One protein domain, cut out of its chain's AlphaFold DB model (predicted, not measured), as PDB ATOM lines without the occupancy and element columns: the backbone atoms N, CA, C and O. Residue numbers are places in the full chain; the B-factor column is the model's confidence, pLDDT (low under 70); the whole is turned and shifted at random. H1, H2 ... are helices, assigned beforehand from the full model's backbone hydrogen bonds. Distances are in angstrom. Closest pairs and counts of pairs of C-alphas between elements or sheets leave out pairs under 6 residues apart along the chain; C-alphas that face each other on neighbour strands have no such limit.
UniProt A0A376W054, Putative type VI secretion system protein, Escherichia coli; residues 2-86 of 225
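What this domain is: This is residues 2 to 86 of the 225 residues of the protein "Putative type VI secretion system protein" of Escherichia coli (UniProt A0A376W054). One long helix, H4, makes the long axis of a rod, and three shorter helices are placed along it: H1 packs on its last turns, H2 is near its middle, and H3 makes a corner with it, the two meeting near their first turns, from where H3 reaches away to residues 42 to 47, which stick out and of which 42 is the last of H3. The printed part has 85 residues with four named helices, H1 to H4 in order, holding 54 of them, and no named strand; its class is all helix, and it is only just loose, close to extended, with a radius of gyration of the C-alphas of 17.7 A and spans of 61 by 27 by 16 A.

Where its parts are: H1 is residues 7 to 10, from C-alpha 7 at (132.085, 166.601, 123.528). H2 is 18 to 25, H3 29 to 42 (21.7 A), H4 53 to 80 (40.3 A), ending at C-alpha 80 (140.101, 162.262, 131.230).

How they stand to each other: H1 touches residues 74 to 79 of H4; C-alphas of Leu 10 and Gly 78 are closest, 5.1 A. H2 and H4 are near each other. Residues 29 to 33 of H3 touch residues 56 to 60 of H4, about perpendicular at 76 degrees; C-alphas of Val 33 and Gln 60 are closest, 6.4 A. Every O i to N i+4 pair is within hydrogen-bond range in H2 and H4, 6 of 10 in H3.

The domain as a whole: The printed part has no cut and no long link. Residues 2 to 5 and 30 to 51 have pLDDT under 70.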
ATOM      1  N   PHE A   2     136.532 174.818 132.183       62.75
ATOM      2  CA  PHE A   2     136.784 173.537 131.496       62.75
ATOM      3  C   PHE A   2     136.427 173.557 130.011       62.75
ATOM      4  O   PHE A   2     135.435 174.167 129.617       62.75
ATOM      5  N   VAL A   3     137.234 172.862 129.214       69.00
ATOM      6  CA  VAL A   3     136.941 172.588 127.808       69.00
ATOM      7  C   VAL A   3     137.026 171.083 127.620       69.00
ATOM      8  O   VAL A   3     137.980 170.450 128.074       69.00
ATOM      9  N   ALA A   4     136.010 170.515 126.981       68.56
ATOM     10  CA  ALA A   4     136.043 169.127 126.561       68.56
ATOM     11  C   ALA A   4     137.039 168.980 125.404       68.56
ATOM     12  O   ALA A   4     136.993 169.755 124.448       68.56
ATOM     13  N   GLY A   5     137.919 167.981 125.459       66.00
ATOM     14  CA  GLY A   5     138.727 167.620 124.287       66.00
ATOM     15  C   GLY A   5     137.865 167.080 123.136       66.00
ATOM     16  O   GLY A   5     138.155 167.318 121.967       66.00
ATOM     17  N   ASN A   6     136.791 166.366 123.483       76.12
ATOM     18  CA  ASN A   6     135.762 165.837 122.594       76.12
ATOM     19  C   ASN A   6     134.410 165.779 123.335       76.12
ATOM     20  O   ASN A   6     134.270 165.013 124.289       76.12
ATOM     21  N   ASP A   7     133.410 166.541 122.889       80.81
ATOM     22  CA  ASP A   7     132.085 166.601 123.528       80.81
ATOM     23  C   ASP A   7     131.352 165.247 123.558       80.81
ATOM     24  O   ASP A   7     130.617 164.969 124.505       80.81
ATOM     25  N   GLU A   8     131.585 164.359 122.585       79.88
ATOM     26  CA  GLU A   8     130.942 163.037 122.532       79.88
ATOM     27  C   GLU A   8     131.334 162.160 123.725       79.88
ATOM     28  O   GLU A   8     130.523 161.385 124.224       79.88
ATOM     29  N   LYS A   9     132.558 162.325 124.244       81.19
ATOM     30  CA  LYS A   9     133.045 161.570 125.409       81.19
ATOM     31  C   LYS A   9     132.418 162.023 126.726       81.19
ATOM     32  O   LYS A   9     132.535 161.313 127.718       81.19
ATOM     33  N   LEU A  10     131.758 163.182 126.753       81.94
ATOM     34  CA  LEU A  10     130.994 163.632 127.921       81.94
ATOM     35  C   LEU A  10     129.593 163.009 127.977       81.94
ATOM     36  O   LEU A  10     128.930 163.076 129.012       81.94
ATOM     37  N   VAL A  11     129.133 162.396 126.882       87.56
ATOM     38  CA  VAL A  11     127.835 161.728 126.819       87.56
ATOM     39  C   VAL A  11     128.008 160.268 127.221       87.56
ATOM     40  O   VAL A  11     128.413 159.428 126.423       87.56
ATOM     41  N   ILE A  12     127.664 159.950 128.470       92.75
ATOM     42  CA  ILE A  12     127.670 158.567 128.957       92.75
ATOM     43  C   ILE A  12     126.393 157.856 128.475       92.75
ATOM     44  O   ILE A  12     125.290 158.296 128.819       92.75
ATOM     45  N   PRO A  13     126.488 156.750 127.708       94.88
ATOM     46  CA  PRO A  13     125.319 155.971 127.314       94.88
ATOM     47  C   PRO A  13     124.572 155.452 128.543       94.88
ATOM     48  O   PRO A  13     125.189 154.901 129.451       94.88
ATOM     49  N   GLN A  14     123.237 155.534 128.554       94.56
ATOM     50  CA  GLN A  14     122.426 155.078 129.695       94.56
ATOM     51  C   GLN A  14     122.695 153.610 130.064       94.56
ATOM     52  O   GLN A  14     122.641 153.252 131.240       94.56
ATOM     53  N   PHE A  15     123.020 152.773 129.076       95.75
ATOM     54  CA  PHE A  15     123.402 151.377 129.291       95.75
ATOM     55  C   PHE A  15     124.651 151.232 130.176       95.75
ATOM     56  O   PHE A  15     124.693 150.310 130.973       95.75
ATOM     57  N   LEU A  16     125.597 152.176 130.124       97.06
ATOM     58  CA  LEU A  16     126.839 152.200 130.911       97.06
ATOM     59  C   LEU A  16     126.729 153.106 132.151       97.06
ATOM     60  O   LEU A  16     127.685 153.753 132.573       97.06
ATOM     61  N   THR A  17     125.536 153.165 132.740       97.69
ATOM     62  CA  THR A  17     125.278 153.838 134.024       97.69
ATOM     63  C   THR A  17     124.871 152.813 135.069       97.69
ATOM     64  O   THR A  17     124.464 151.698 134.726       97.69
ATOM     65  N   ARG A  18     124.877 153.188 136.351       97.31
ATOM     66  CA  ARG A  18     124.372 152.310 137.416       97.31
ATOM     67  C   ARG A  18     122.935 151.873 137.136       97.31
ATOM     68  O   ARG A  18     122.590 150.711 137.341       97.31
ATOM     69  N   TYR A  19     122.106 152.789 136.635       95.81
ATOM     70  CA  TYR A  19     120.743 152.461 136.232       95.81
ATOM     71  C   TYR A  19     120.723 151.399 135.127       95.81
ATOM     72  O   TYR A  19     119.987 150.423 135.253       95.81
ATOM     73  N   GLY A  20     121.537 151.558 134.079       96.31
ATOM     74  CA  GLY A  20     121.672 150.577 132.996       96.31
ATOM     75  C   GLY A  20     122.131 149.210 133.500       96.31
ATOM     76  O   GLY A  20     121.524 148.194 133.161       96.31
ATOM     77  N   LEU A  21     123.110 149.192 134.408       96.31
ATOM     78  CA  LEU A  21     123.602 147.979 135.055       96.31
ATOM     79  C   LEU A  21     122.472 147.248 135.786       96.31
ATOM     80  O   LEU A  21     122.182 146.090 135.489       96.31
ATOM     81  N   GLN A  22     121.806 147.927 136.720       94.75
ATOM     82  CA  GLN A  22     120.832 147.298 137.617       94.75
ATOM     83  C   GLN A  22     119.482 147.024 136.945       94.75
ATOM     84  O   GLN A  22     118.819 146.027 137.228       94.75
ATOM     85  N   SER A  23     119.037 147.922 136.068       93.50
ATOM     86  CA  SER A  23     117.692 147.864 135.489       93.50
ATOM     87  C   SER A  23     117.639 147.150 134.149       93.50
ATOM     88  O   SER A  23     116.548 146.744 133.754       93.50
ATOM     89  N   TYR A  24     118.774 146.987 133.468       92.00
ATOM     90  CA  TYR A  24     118.817 146.379 132.144       92.00
ATOM     91  C   TYR A  24     119.823 145.229 132.067       92.00
ATOM     92  O   TYR A  24     119.390 144.093 131.903       92.00
ATOM     93  N   PHE A  25     121.126 145.474 132.250       93.75
ATOM     94  CA  PHE A  25     122.160 144.445 132.065       93.75
ATOM     95  C   PHE A  25     121.931 143.219 132.961       93.75
ATOM     96  O   PHE A  25     121.850 142.093 132.477       93.75
ATOM     97  N   VAL A  26     121.729 143.444 134.263       92.69
ATOM     98  CA  VAL A  26     121.492 142.364 135.233       92.69
ATOM     99  C   VAL A  26     120.183 141.622 134.957       92.69
ATOM    100  O   VAL A  26     120.123 140.407 135.131       92.69
ATOM    101  N   LYS A  27     119.143 142.324 134.492       89.19
ATOM    102  CA  LYS A  27     117.815 141.735 134.252       89.19
ATOM    103  C   LYS A  27     117.709 140.969 132.932       89.19
ATOM    104  O   LYS A  27     116.927 140.030 132.859       89.19
ATOM    105  N   GLN A  28     118.461 141.368 131.906       83.44
ATOM    106  CA  GLN A  28     118.383 140.804 130.549       83.44
ATOM    107  C   GLN A  28     119.453 139.747 130.255       83.44
ATOM    108  O   GLN A  28     119.586 139.299 129.121       83.44
ATOM    109  N   ARG A  29     120.216 139.339 131.270       74.06
ATOM    110  CA  ARG A  29     121.367 138.440 131.155       74.06
ATOM    111  C   ARG A  29     121.105 137.183 130.321       74.06
ATOM    112  O   ARG A  29     121.876 136.898 129.413       74.06
ATOM    113  N   GLU A  30     120.008 136.481 130.594       69.38
ATOM    114  CA  GLU A  30     119.642 135.258 129.865       69.38
ATOM    115  C   GLU A  30     119.312 135.551 128.389       69.38
ATOM    116  O   GLU A  30     119.759 134.840 127.492       69.38
ATOM    117  N   GLY A  31     118.619 136.663 128.116       69.12
ATOM    118  CA  GLY A  31     118.290 137.088 126.752       69.12
ATOM    119  C   GLY A  31     119.509 137.516 125.928       69.12
ATOM    120  O   GLY A  31     119.510 137.362 124.708       69.12
ATOM    121  N   LEU A  32     120.580 138.007 126.565       68.94
ATOM    122  CA  LEU A  32     121.830 138.347 125.870       68.94
ATOM    123  C   LEU A  32     122.553 137.101 125.335       68.94
ATOM    124  O   LEU A  32     123.152 137.160 124.264       68.94
ATOM    125  N   VAL A  33     122.462 135.970 126.042       69.19
ATOM    126  CA  VAL A  33     123.029 134.683 125.600       69.19
ATOM    127  C   VAL A  33     122.212 134.083 124.449       69.19
ATOM    128  O   VAL A  33     122.760 133.443 123.556       69.19
ATOM    129  N   GLU A  34     120.899 134.317 124.407       63.00
ATOM    130  CA  GLU A  34     120.064 133.881 123.278       63.00
ATOM    131  C   GLU A  34     120.380 134.646 121.981       63.00
ATOM    132  O   GLU A  34     120.348 134.063 120.896       63.00
ATOM    133  N   LEU A  35     120.748 135.928 122.074       62.31
ATOM    134  CA  LEU A  35     121.126 136.738 120.910       62.31
ATOM    135  C   LEU A  35     122.434 136.269 120.254       62.31
ATOM    136  O   LEU A  35     122.525 136.259 119.026       62.31
ATOM    137  N   THR A  36     123.423 135.806 121.026       61.06
ATOM    138  CA  THR A  36     124.670 135.252 120.455       61.06
ATOM    139  C   THR A  36     124.439 133.914 119.743       61.06
ATOM    140  O   THR A  36     125.110 133.603 118.753       61.06
ATOM    141  N   ALA A  37     123.438 133.144 120.187       58.75
ATOM    142  CA  ALA A  37     123.003 131.925 119.509       58.75
ATOM    143  C   ALA A  37     122.358 132.218 118.144       58.75
ATOM    144  O   ALA A  37     122.526 131.438 117.204       58.75
ATOM    145  N   LEU A  38     121.654 133.351 118.013       54.00
ATOM    146  CA  LEU A  38     121.039 133.793 116.758       54.00
ATOM    147  C   LEU A  38     122.083 134.267 115.730       54.00
ATOM    148  O   LEU A  38     121.963 133.925 114.553       54.00
ATOM    149  N   ASP A  39     123.141 134.964 116.155       54.88
ATOM    150  CA  ASP A  39     124.218 135.420 115.254       54.88
ATOM    151  C   ASP A  39     125.047 134.262 114.662       54.88
ATOM    152  O   ASP A  39     125.514 134.334 113.521       54.88
ATOM    153  N   SER A  40     125.155 133.136 115.375       49.38
ATOM    154  CA  SER A  40     125.827 131.924 114.870       49.38
ATOM    155  C   SER A  40     125.090 131.261 113.694       49.38
ATOM    156  O   SER A  40     125.708 130.560 112.888       49.38
ATOM    157  N   TRP A  41     123.782 131.507 113.545       51.84
ATOM    158  CA  TRP A  41     122.985 130.989 112.428       51.84
ATOM    159  C   TRP A  41     123.213 131.771 111.122       51.84
ATOM    160  O   TRP A  41     123.260 131.168 110.049       51.84
ATOM    161  N   VAL A  42     123.457 133.086 111.196       47.19
ATOM    162  CA  VAL A  42     123.801 133.929 110.028       47.19
ATOM    163  C   VAL A  42     125.151 133.544 109.407       47.19
ATOM    164  O   VAL A  42     125.358 133.742 108.210       47.19
ATOM    165  N   LEU A  43     126.050 132.932 110.183       54.62
ATOM    166  CA  LEU A  43     127.376 132.512 109.717       54.62
ATOM    167  C   LEU A  43     127.420 131.090 109.124       54.62
ATOM    168  O   LEU A  43     128.481 130.663 108.675       54.62
ATOM    169  N   ASN A  44     126.295 130.360 109.080       50.28
ATOM    170  CA  ASN A  44     126.198 128.985 108.559       50.28
ATOM    171  C   ASN A  44     127.262 128.020 109.137       50.28
ATOM    172  O   ASN A  44     127.745 127.124 108.442       50.28
ATOM    173  N   LEU A  45     127.656 128.219 110.401       53.97
ATOM    174  CA  LEU A  45     128.702 127.419 111.048       53.97
ATOM    175  C   LEU A  45     128.159 126.192 111.796       53.97
ATOM    176  O   LEU A  45     128.931 125.267 112.029       53.97
ATOM    177  N   THR A  46     126.856 126.107 112.102       47.09
ATOM    178  CA  THR A  46     126.259 124.897 112.702       47.09
ATOM    179  C   THR A  46     124.770 124.715 112.360       47.09
ATOM    180  O   THR A  46     123.915 125.537 112.686       47.09
ATOM    181  N   GLN A  47     124.426 123.575 111.748       48.81
ATOM    182  CA  GLN A  47     123.064 123.031 111.780       48.81
ATOM    183  C   GLN A  47     122.760 122.608 113.226       48.81
ATOM    184  O   GLN A  47     123.301 121.618 113.704       48.81
ATOM    185  N   SER A  48     121.940 123.402 113.921       50.47
ATOM    186  CA  SER A  48     121.367 123.139 115.253       50.47
ATOM    187  C   SER A  48     122.343 122.588 116.305       50.47
ATOM    188  O   SER A  48     122.349 121.393 116.601       50.47
ATOM    189  N   VAL A  49     123.113 123.466 116.945       53.78
ATOM    190  CA  VAL A  49     123.774 123.140 118.216       53.78
ATOM    191  C   VAL A  49     123.224 124.098 119.260       53.78
ATOM    192  O   VAL A  49     123.560 125.278 119.269       53.78
ATOM    193  N   ALA A  50     122.318 123.608 120.103       63.34
ATOM    194  CA  ALA A  50     121.966 124.327 121.317       63.34
ATOM    195  C   ALA A  50     123.218 124.372 122.203       63.34
ATOM    196  O   ALA A  50     123.817 123.325 122.451       63.34
ATOM    197  N   TYR A  51     123.624 125.563 122.648       67.69
ATOM    198  CA  TYR A  51     124.734 125.705 123.592       67.69
ATOM    199  C   TYR A  51     124.496 124.844 124.833       67.69
ATOM    200  O   TYR A  51     123.379 124.844 125.372       67.69
ATOM    201  N   SER A  52     125.539 124.140 125.281       80.50
ATOM    202  CA  SER A  52     125.507 123.466 126.577       80.50
ATOM    203  C   SER A  52     125.423 124.497 127.708       80.50
ATOM    204  O   SER A  52     125.748 125.668 127.509       80.50
ATOM    205  N   GLU A  53     125.013 124.079 128.906       80.75
ATOM    206  CA  GLU A  53     125.002 124.965 130.083       80.75
ATOM    207  C   GLU A  53     126.389 125.570 130.350       80.75
ATOM    208  O   GLU A  53     126.503 126.766 130.594       80.75
ATOM    209  N   ALA A  54     127.456 124.779 130.189       83.88
ATOM    210  CA  ALA A  54     128.827 125.259 130.356       83.88
ATOM    211  C   ALA A  54     129.208 126.324 129.309       83.88
ATOM    212  O   ALA A  54     129.848 127.318 129.646       83.88
ATOM    213  N   ASP A  55     128.782 126.153 128.052       80.38
ATOM    214  CA  ASP A  55     129.024 127.153 127.003       80.38
ATOM    215  C   ASP A  55     128.254 128.449 127.290       80.38
ATOM    216  O   ASP A  55     128.783 129.543 127.100       80.38
ATOM    217  N   ARG A  56     127.011 128.342 127.778       80.94
ATOM    218  CA  ARG A  56     126.179 129.498 128.154       80.94
ATOM    219  C   ARG A  56     126.801 130.283 129.301       80.94
ATOM    220  O   ARG A  56     126.886 131.506 129.211       80.94
ATOM    221  N   GLU A  57     127.267 129.592 130.338       86.06
ATOM    222  CA  GLU A  57     127.963 130.210 131.469       86.06
ATOM    223  C   GLU A  57     129.232 130.943 131.014       86.06
ATOM    224  O   GLU A  57     129.469 132.085 131.419       86.06
ATOM    225  N   GLU A  58     130.017 130.334 130.126       86.94
ATOM    226  CA  GLU A  58     131.244 130.938 129.608       86.94
ATOM    227  C   GLU A  58     130.960 132.161 128.720       86.94
ATOM    228  O   GLU A  58     131.604 133.206 128.866       86.94
ATOM    229  N   ILE A  59     129.948 132.089 127.849       84.69
ATOM    230  CA  ILE A  59     129.495 133.235 127.045       84.69
ATOM    231  C   ILE A  59     129.014 134.367 127.958       84.69
ATOM    232  O   ILE A  59     129.406 135.522 127.776       84.69
ATOM    233  N   GLN A  60     128.217 134.054 128.978       86.81
ATOM    234  CA  GLN A  60     127.737 135.038 129.942       86.81
ATOM    235  C   GLN A  60     128.892 135.699 130.703       86.81
ATOM    236  O   GLN A  60     128.876 136.917 130.920       86.81
ATOM    237  N   ARG A  61     129.914 134.923 131.083       90.69
ATOM    238  CA  ARG A  61     131.135 135.445 131.703       90.69
ATOM    239  C   ARG A  61     131.824 136.441 130.774       90.69
ATOM    240  O   ARG A  61     132.118 137.553 131.201       90.69
ATOM    241  N   HIS A  62     132.020 136.090 129.505       91.00
ATOM    242  CA  HIS A  62     132.627 136.983 128.515       91.00
ATOM    243  C   HIS A  62     131.826 138.270 128.287       91.00
ATOM    244  O   HIS A  62     132.413 139.351 128.284       91.00
ATOM    245  N   ILE A  63     130.499 138.176 128.157       91.44
ATOM    246  CA  ILE A  63     129.611 139.342 128.028       91.44
ATOM    247  C   ILE A  63     129.747 140.254 129.253       91.44
ATOM    248  O   ILE A  63     129.825 141.472 129.116       91.44
ATOM    249  N   THR A  64     129.810 139.669 130.449       94.06
ATOM    250  CA  THR A  64     129.954 140.421 131.703       94.06
ATOM    251  C   THR A  64     131.300 141.126 131.805       94.06
ATOM    252  O   THR A  64     131.345 142.297 132.180       94.06
ATOM    253  N   GLU A  65     132.391 140.455 131.436       95.56
ATOM    254  CA  GLU A  65     133.720 141.073 131.410       95.56
ATOM    255  C   GLU A  65     133.792 142.218 130.398       95.56
ATOM    256  O   GLU A  65     134.292 143.294 130.729       95.56
ATOM    257  N   GLN A  66     133.242 142.025 129.195       95.38
ATOM    258  CA  GLN A  66     133.194 143.075 128.181       95.38
ATOM    259  C   GLN A  66     132.370 144.274 128.664       95.38
ATOM    260  O   GLN A  66     132.823 145.410 128.564       95.38
ATOM    261  N   TYR A  67     131.201 144.022 129.258       95.75
ATOM    262  CA  TYR A  67     130.342 145.071 129.797       95.75
ATOM    263  C   TYR A  67     131.052 145.916 130.863       95.75
ATOM    264  O   TYR A  67     131.003 147.141 130.797       95.75
ATOM    265  N   ILE A  68     131.744 145.290 131.825       97.25
ATOM    266  CA  ILE A  68     132.500 146.028 132.850       97.25
ATOM    267  C   ILE A  68     133.692 146.769 132.244       97.25
ATOM    268  O   ILE A  68     133.926 147.921 132.603       97.25
ATOM    269  N   SER A  69     134.404 146.163 131.292       97.38
ATOM    270  CA  SER A  69     135.493 146.833 130.574       97.38
ATOM    271  C   SER A  69     135.008 148.107 129.873       97.38
ATOM    272  O   SER A  69     135.617 149.165 130.031       97.38
ATOM    273  N   ASP A  70     133.890 148.031 129.149       97.50
ATOM    274  CA  ASP A  70     133.312 149.175 128.438       97.50
ATOM    275  C   ASP A  70     132.767 150.230 129.403       97.50
ATOM    276  O   ASP A  70     132.943 151.430 129.174       97.50
ATOM    277  N   TYR A  71     132.163 149.799 130.513       97.88
ATOM    278  CA  TYR A  71     131.722 150.678 131.591       97.88
ATOM    279  C   TYR A  71     132.899 151.492 132.140       97.88
ATOM    280  O   TYR A  71     132.863 152.724 132.139       97.88
ATOM    281  N   THR A  72     133.967 150.813 132.563       97.38
ATOM    282  CA  THR A  72     135.152 151.448 133.144       97.38
ATOM    283  C   THR A  72     135.848 152.358 132.134       97.38
ATOM    284  O   THR A  72     136.184 153.497 132.464       97.38
ATOM    285  N   ALA A  73     136.021 151.904 130.890       96.31
ATOM    286  CA  ALA A  73     136.644 152.697 129.833       96.31
ATOM    287  C   ALA A  73     135.841 153.963 129.508       96.31
ATOM    288  O   ALA A  73     136.430 155.029 129.338       96.31
ATOM    289  N   THR A  74     134.510 153.872 129.466       96.19
ATOM    290  CA  THR A  74     133.634 155.011 129.158       96.19
ATOM    291  C   THR A  74     133.695 156.076 130.247       96.19
ATOM    292  O   THR A  74     133.869 157.254 129.942       96.19
ATOM    293  N   TRP A  75     133.616 155.677 131.519       96.06
ATOM    294  CA  TRP A  75     133.699 156.626 132.632       96.06
ATOM    295  C   TRP A  75     135.081 157.271 132.753       96.06
ATOM    296  O   TRP A  75     135.158 158.487 132.917       96.06
ATOM    297  N   ARG A  76     136.169 156.504 132.592       93.88
ATOM    298  CA  ARG A  76     137.531 157.069 132.564       93.88
ATOM    299  C   ARG A  76     137.721 158.023 131.394       93.88
ATOM    300  O   ARG A  76     138.160 159.145 131.597       93.88
ATOM    301  N   ALA A  77     137.292 157.639 130.192       92.25
ATOM    302  CA  ALA A  77     137.376 158.507 129.022       92.25
ATOM    303  C   ALA A  77     136.577 159.808 129.192       92.25
ATOM    304  O   ALA A  77     137.021 160.847 128.709       92.25
ATOM    305  N   GLY A  78     135.424 159.766 129.868       90.75
ATOM    306  CA  GLY A  78     134.647 160.959 130.195       90.75
ATOM    307  C   GLY A  78     135.367 161.887 131.175       90.75
ATOM    308  O   GLY A  78     135.396 163.097 130.953       90.75
ATOM    309  N   MET A  79     135.998 161.326 132.211       88.88
ATOM    310  CA  MET A  79     136.770 162.087 133.201       88.88
ATOM    311  C   MET A  79     138.071 162.660 132.618       88.88
ATOM    312  O   MET A  79     138.324 163.852 132.769       88.88
ATOM    313  N   ASP A  80     138.841 161.858 131.879       87.19
ATOM    314  CA  ASP A  80     140.101 162.262 131.230       87.19
ATOM    315  C   ASP A  80     139.902 163.365 130.181       87.19
ATOM    316  O   ASP A  80     140.816 164.118 129.846       87.19
ATOM    317  N   ASN A  81     138.693 163.463 129.632       84.44
ATOM    318  CA  ASN A  81     138.339 164.458 128.629       84.44
ATOM    319  C   ASN A  81     138.100 165.860 129.219       84.44
ATOM    320  O   ASN A  81     137.980 166.830 128.463       84.44
ATOM    321  N   LEU A  82     138.035 165.983 130.551       80.62
ATOM    322  CA  LEU A  82     137.897 167.256 131.250       80.62
ATOM    323  C   LEU A  82     139.258 167.946 131.356       80.62
ATOM    324  O   LEU A  82     140.049 167.647 132.248       80.62
ATOM    325  N   ASN A  83     139.517 168.923 130.483       73.38
ATOM    326  CA  ASN A  83     140.771 169.670 130.517       73.38
ATOM    327  C   ASN A  83     140.595 171.111 131.017       73.38
ATOM    328  O   ASN A  83     139.592 171.785 130.748       73.38
ATOM    329  N   VAL A  84     141.605 171.608 131.732       74.44
ATOM    330  CA  VAL A  84     141.669 173.014 132.131       74.44
ATOM    331  C   VAL A  84     142.132 173.826 130.927       74.44
ATOM    332  O   VAL A  84     143.143 173.520 130.305       74.44
ATOM    333  N   ARG A  85     141.383 174.876 130.589       78.88
ATOM    334  CA  ARG A  85     141.774 175.815 129.535       78.88
ATOM    335  C   ARG A  85     143.086 176.515 129.895       78.88
ATOM    336  O   ARG A  85     143.248 176.931 131.039       78.88
ATOM    337  N   ASP A  86     143.954 176.738 128.914       81.38
ATOM    338  CA  ASP A  86     145.113 177.612 129.086       81.38
ATOM    339  C   ASP A  86     144.689 179.081 129.231       81.38
ATOM    340  O   ASP A  86     143.771 179.560 128.554       81.38
TER     341      ASP A  86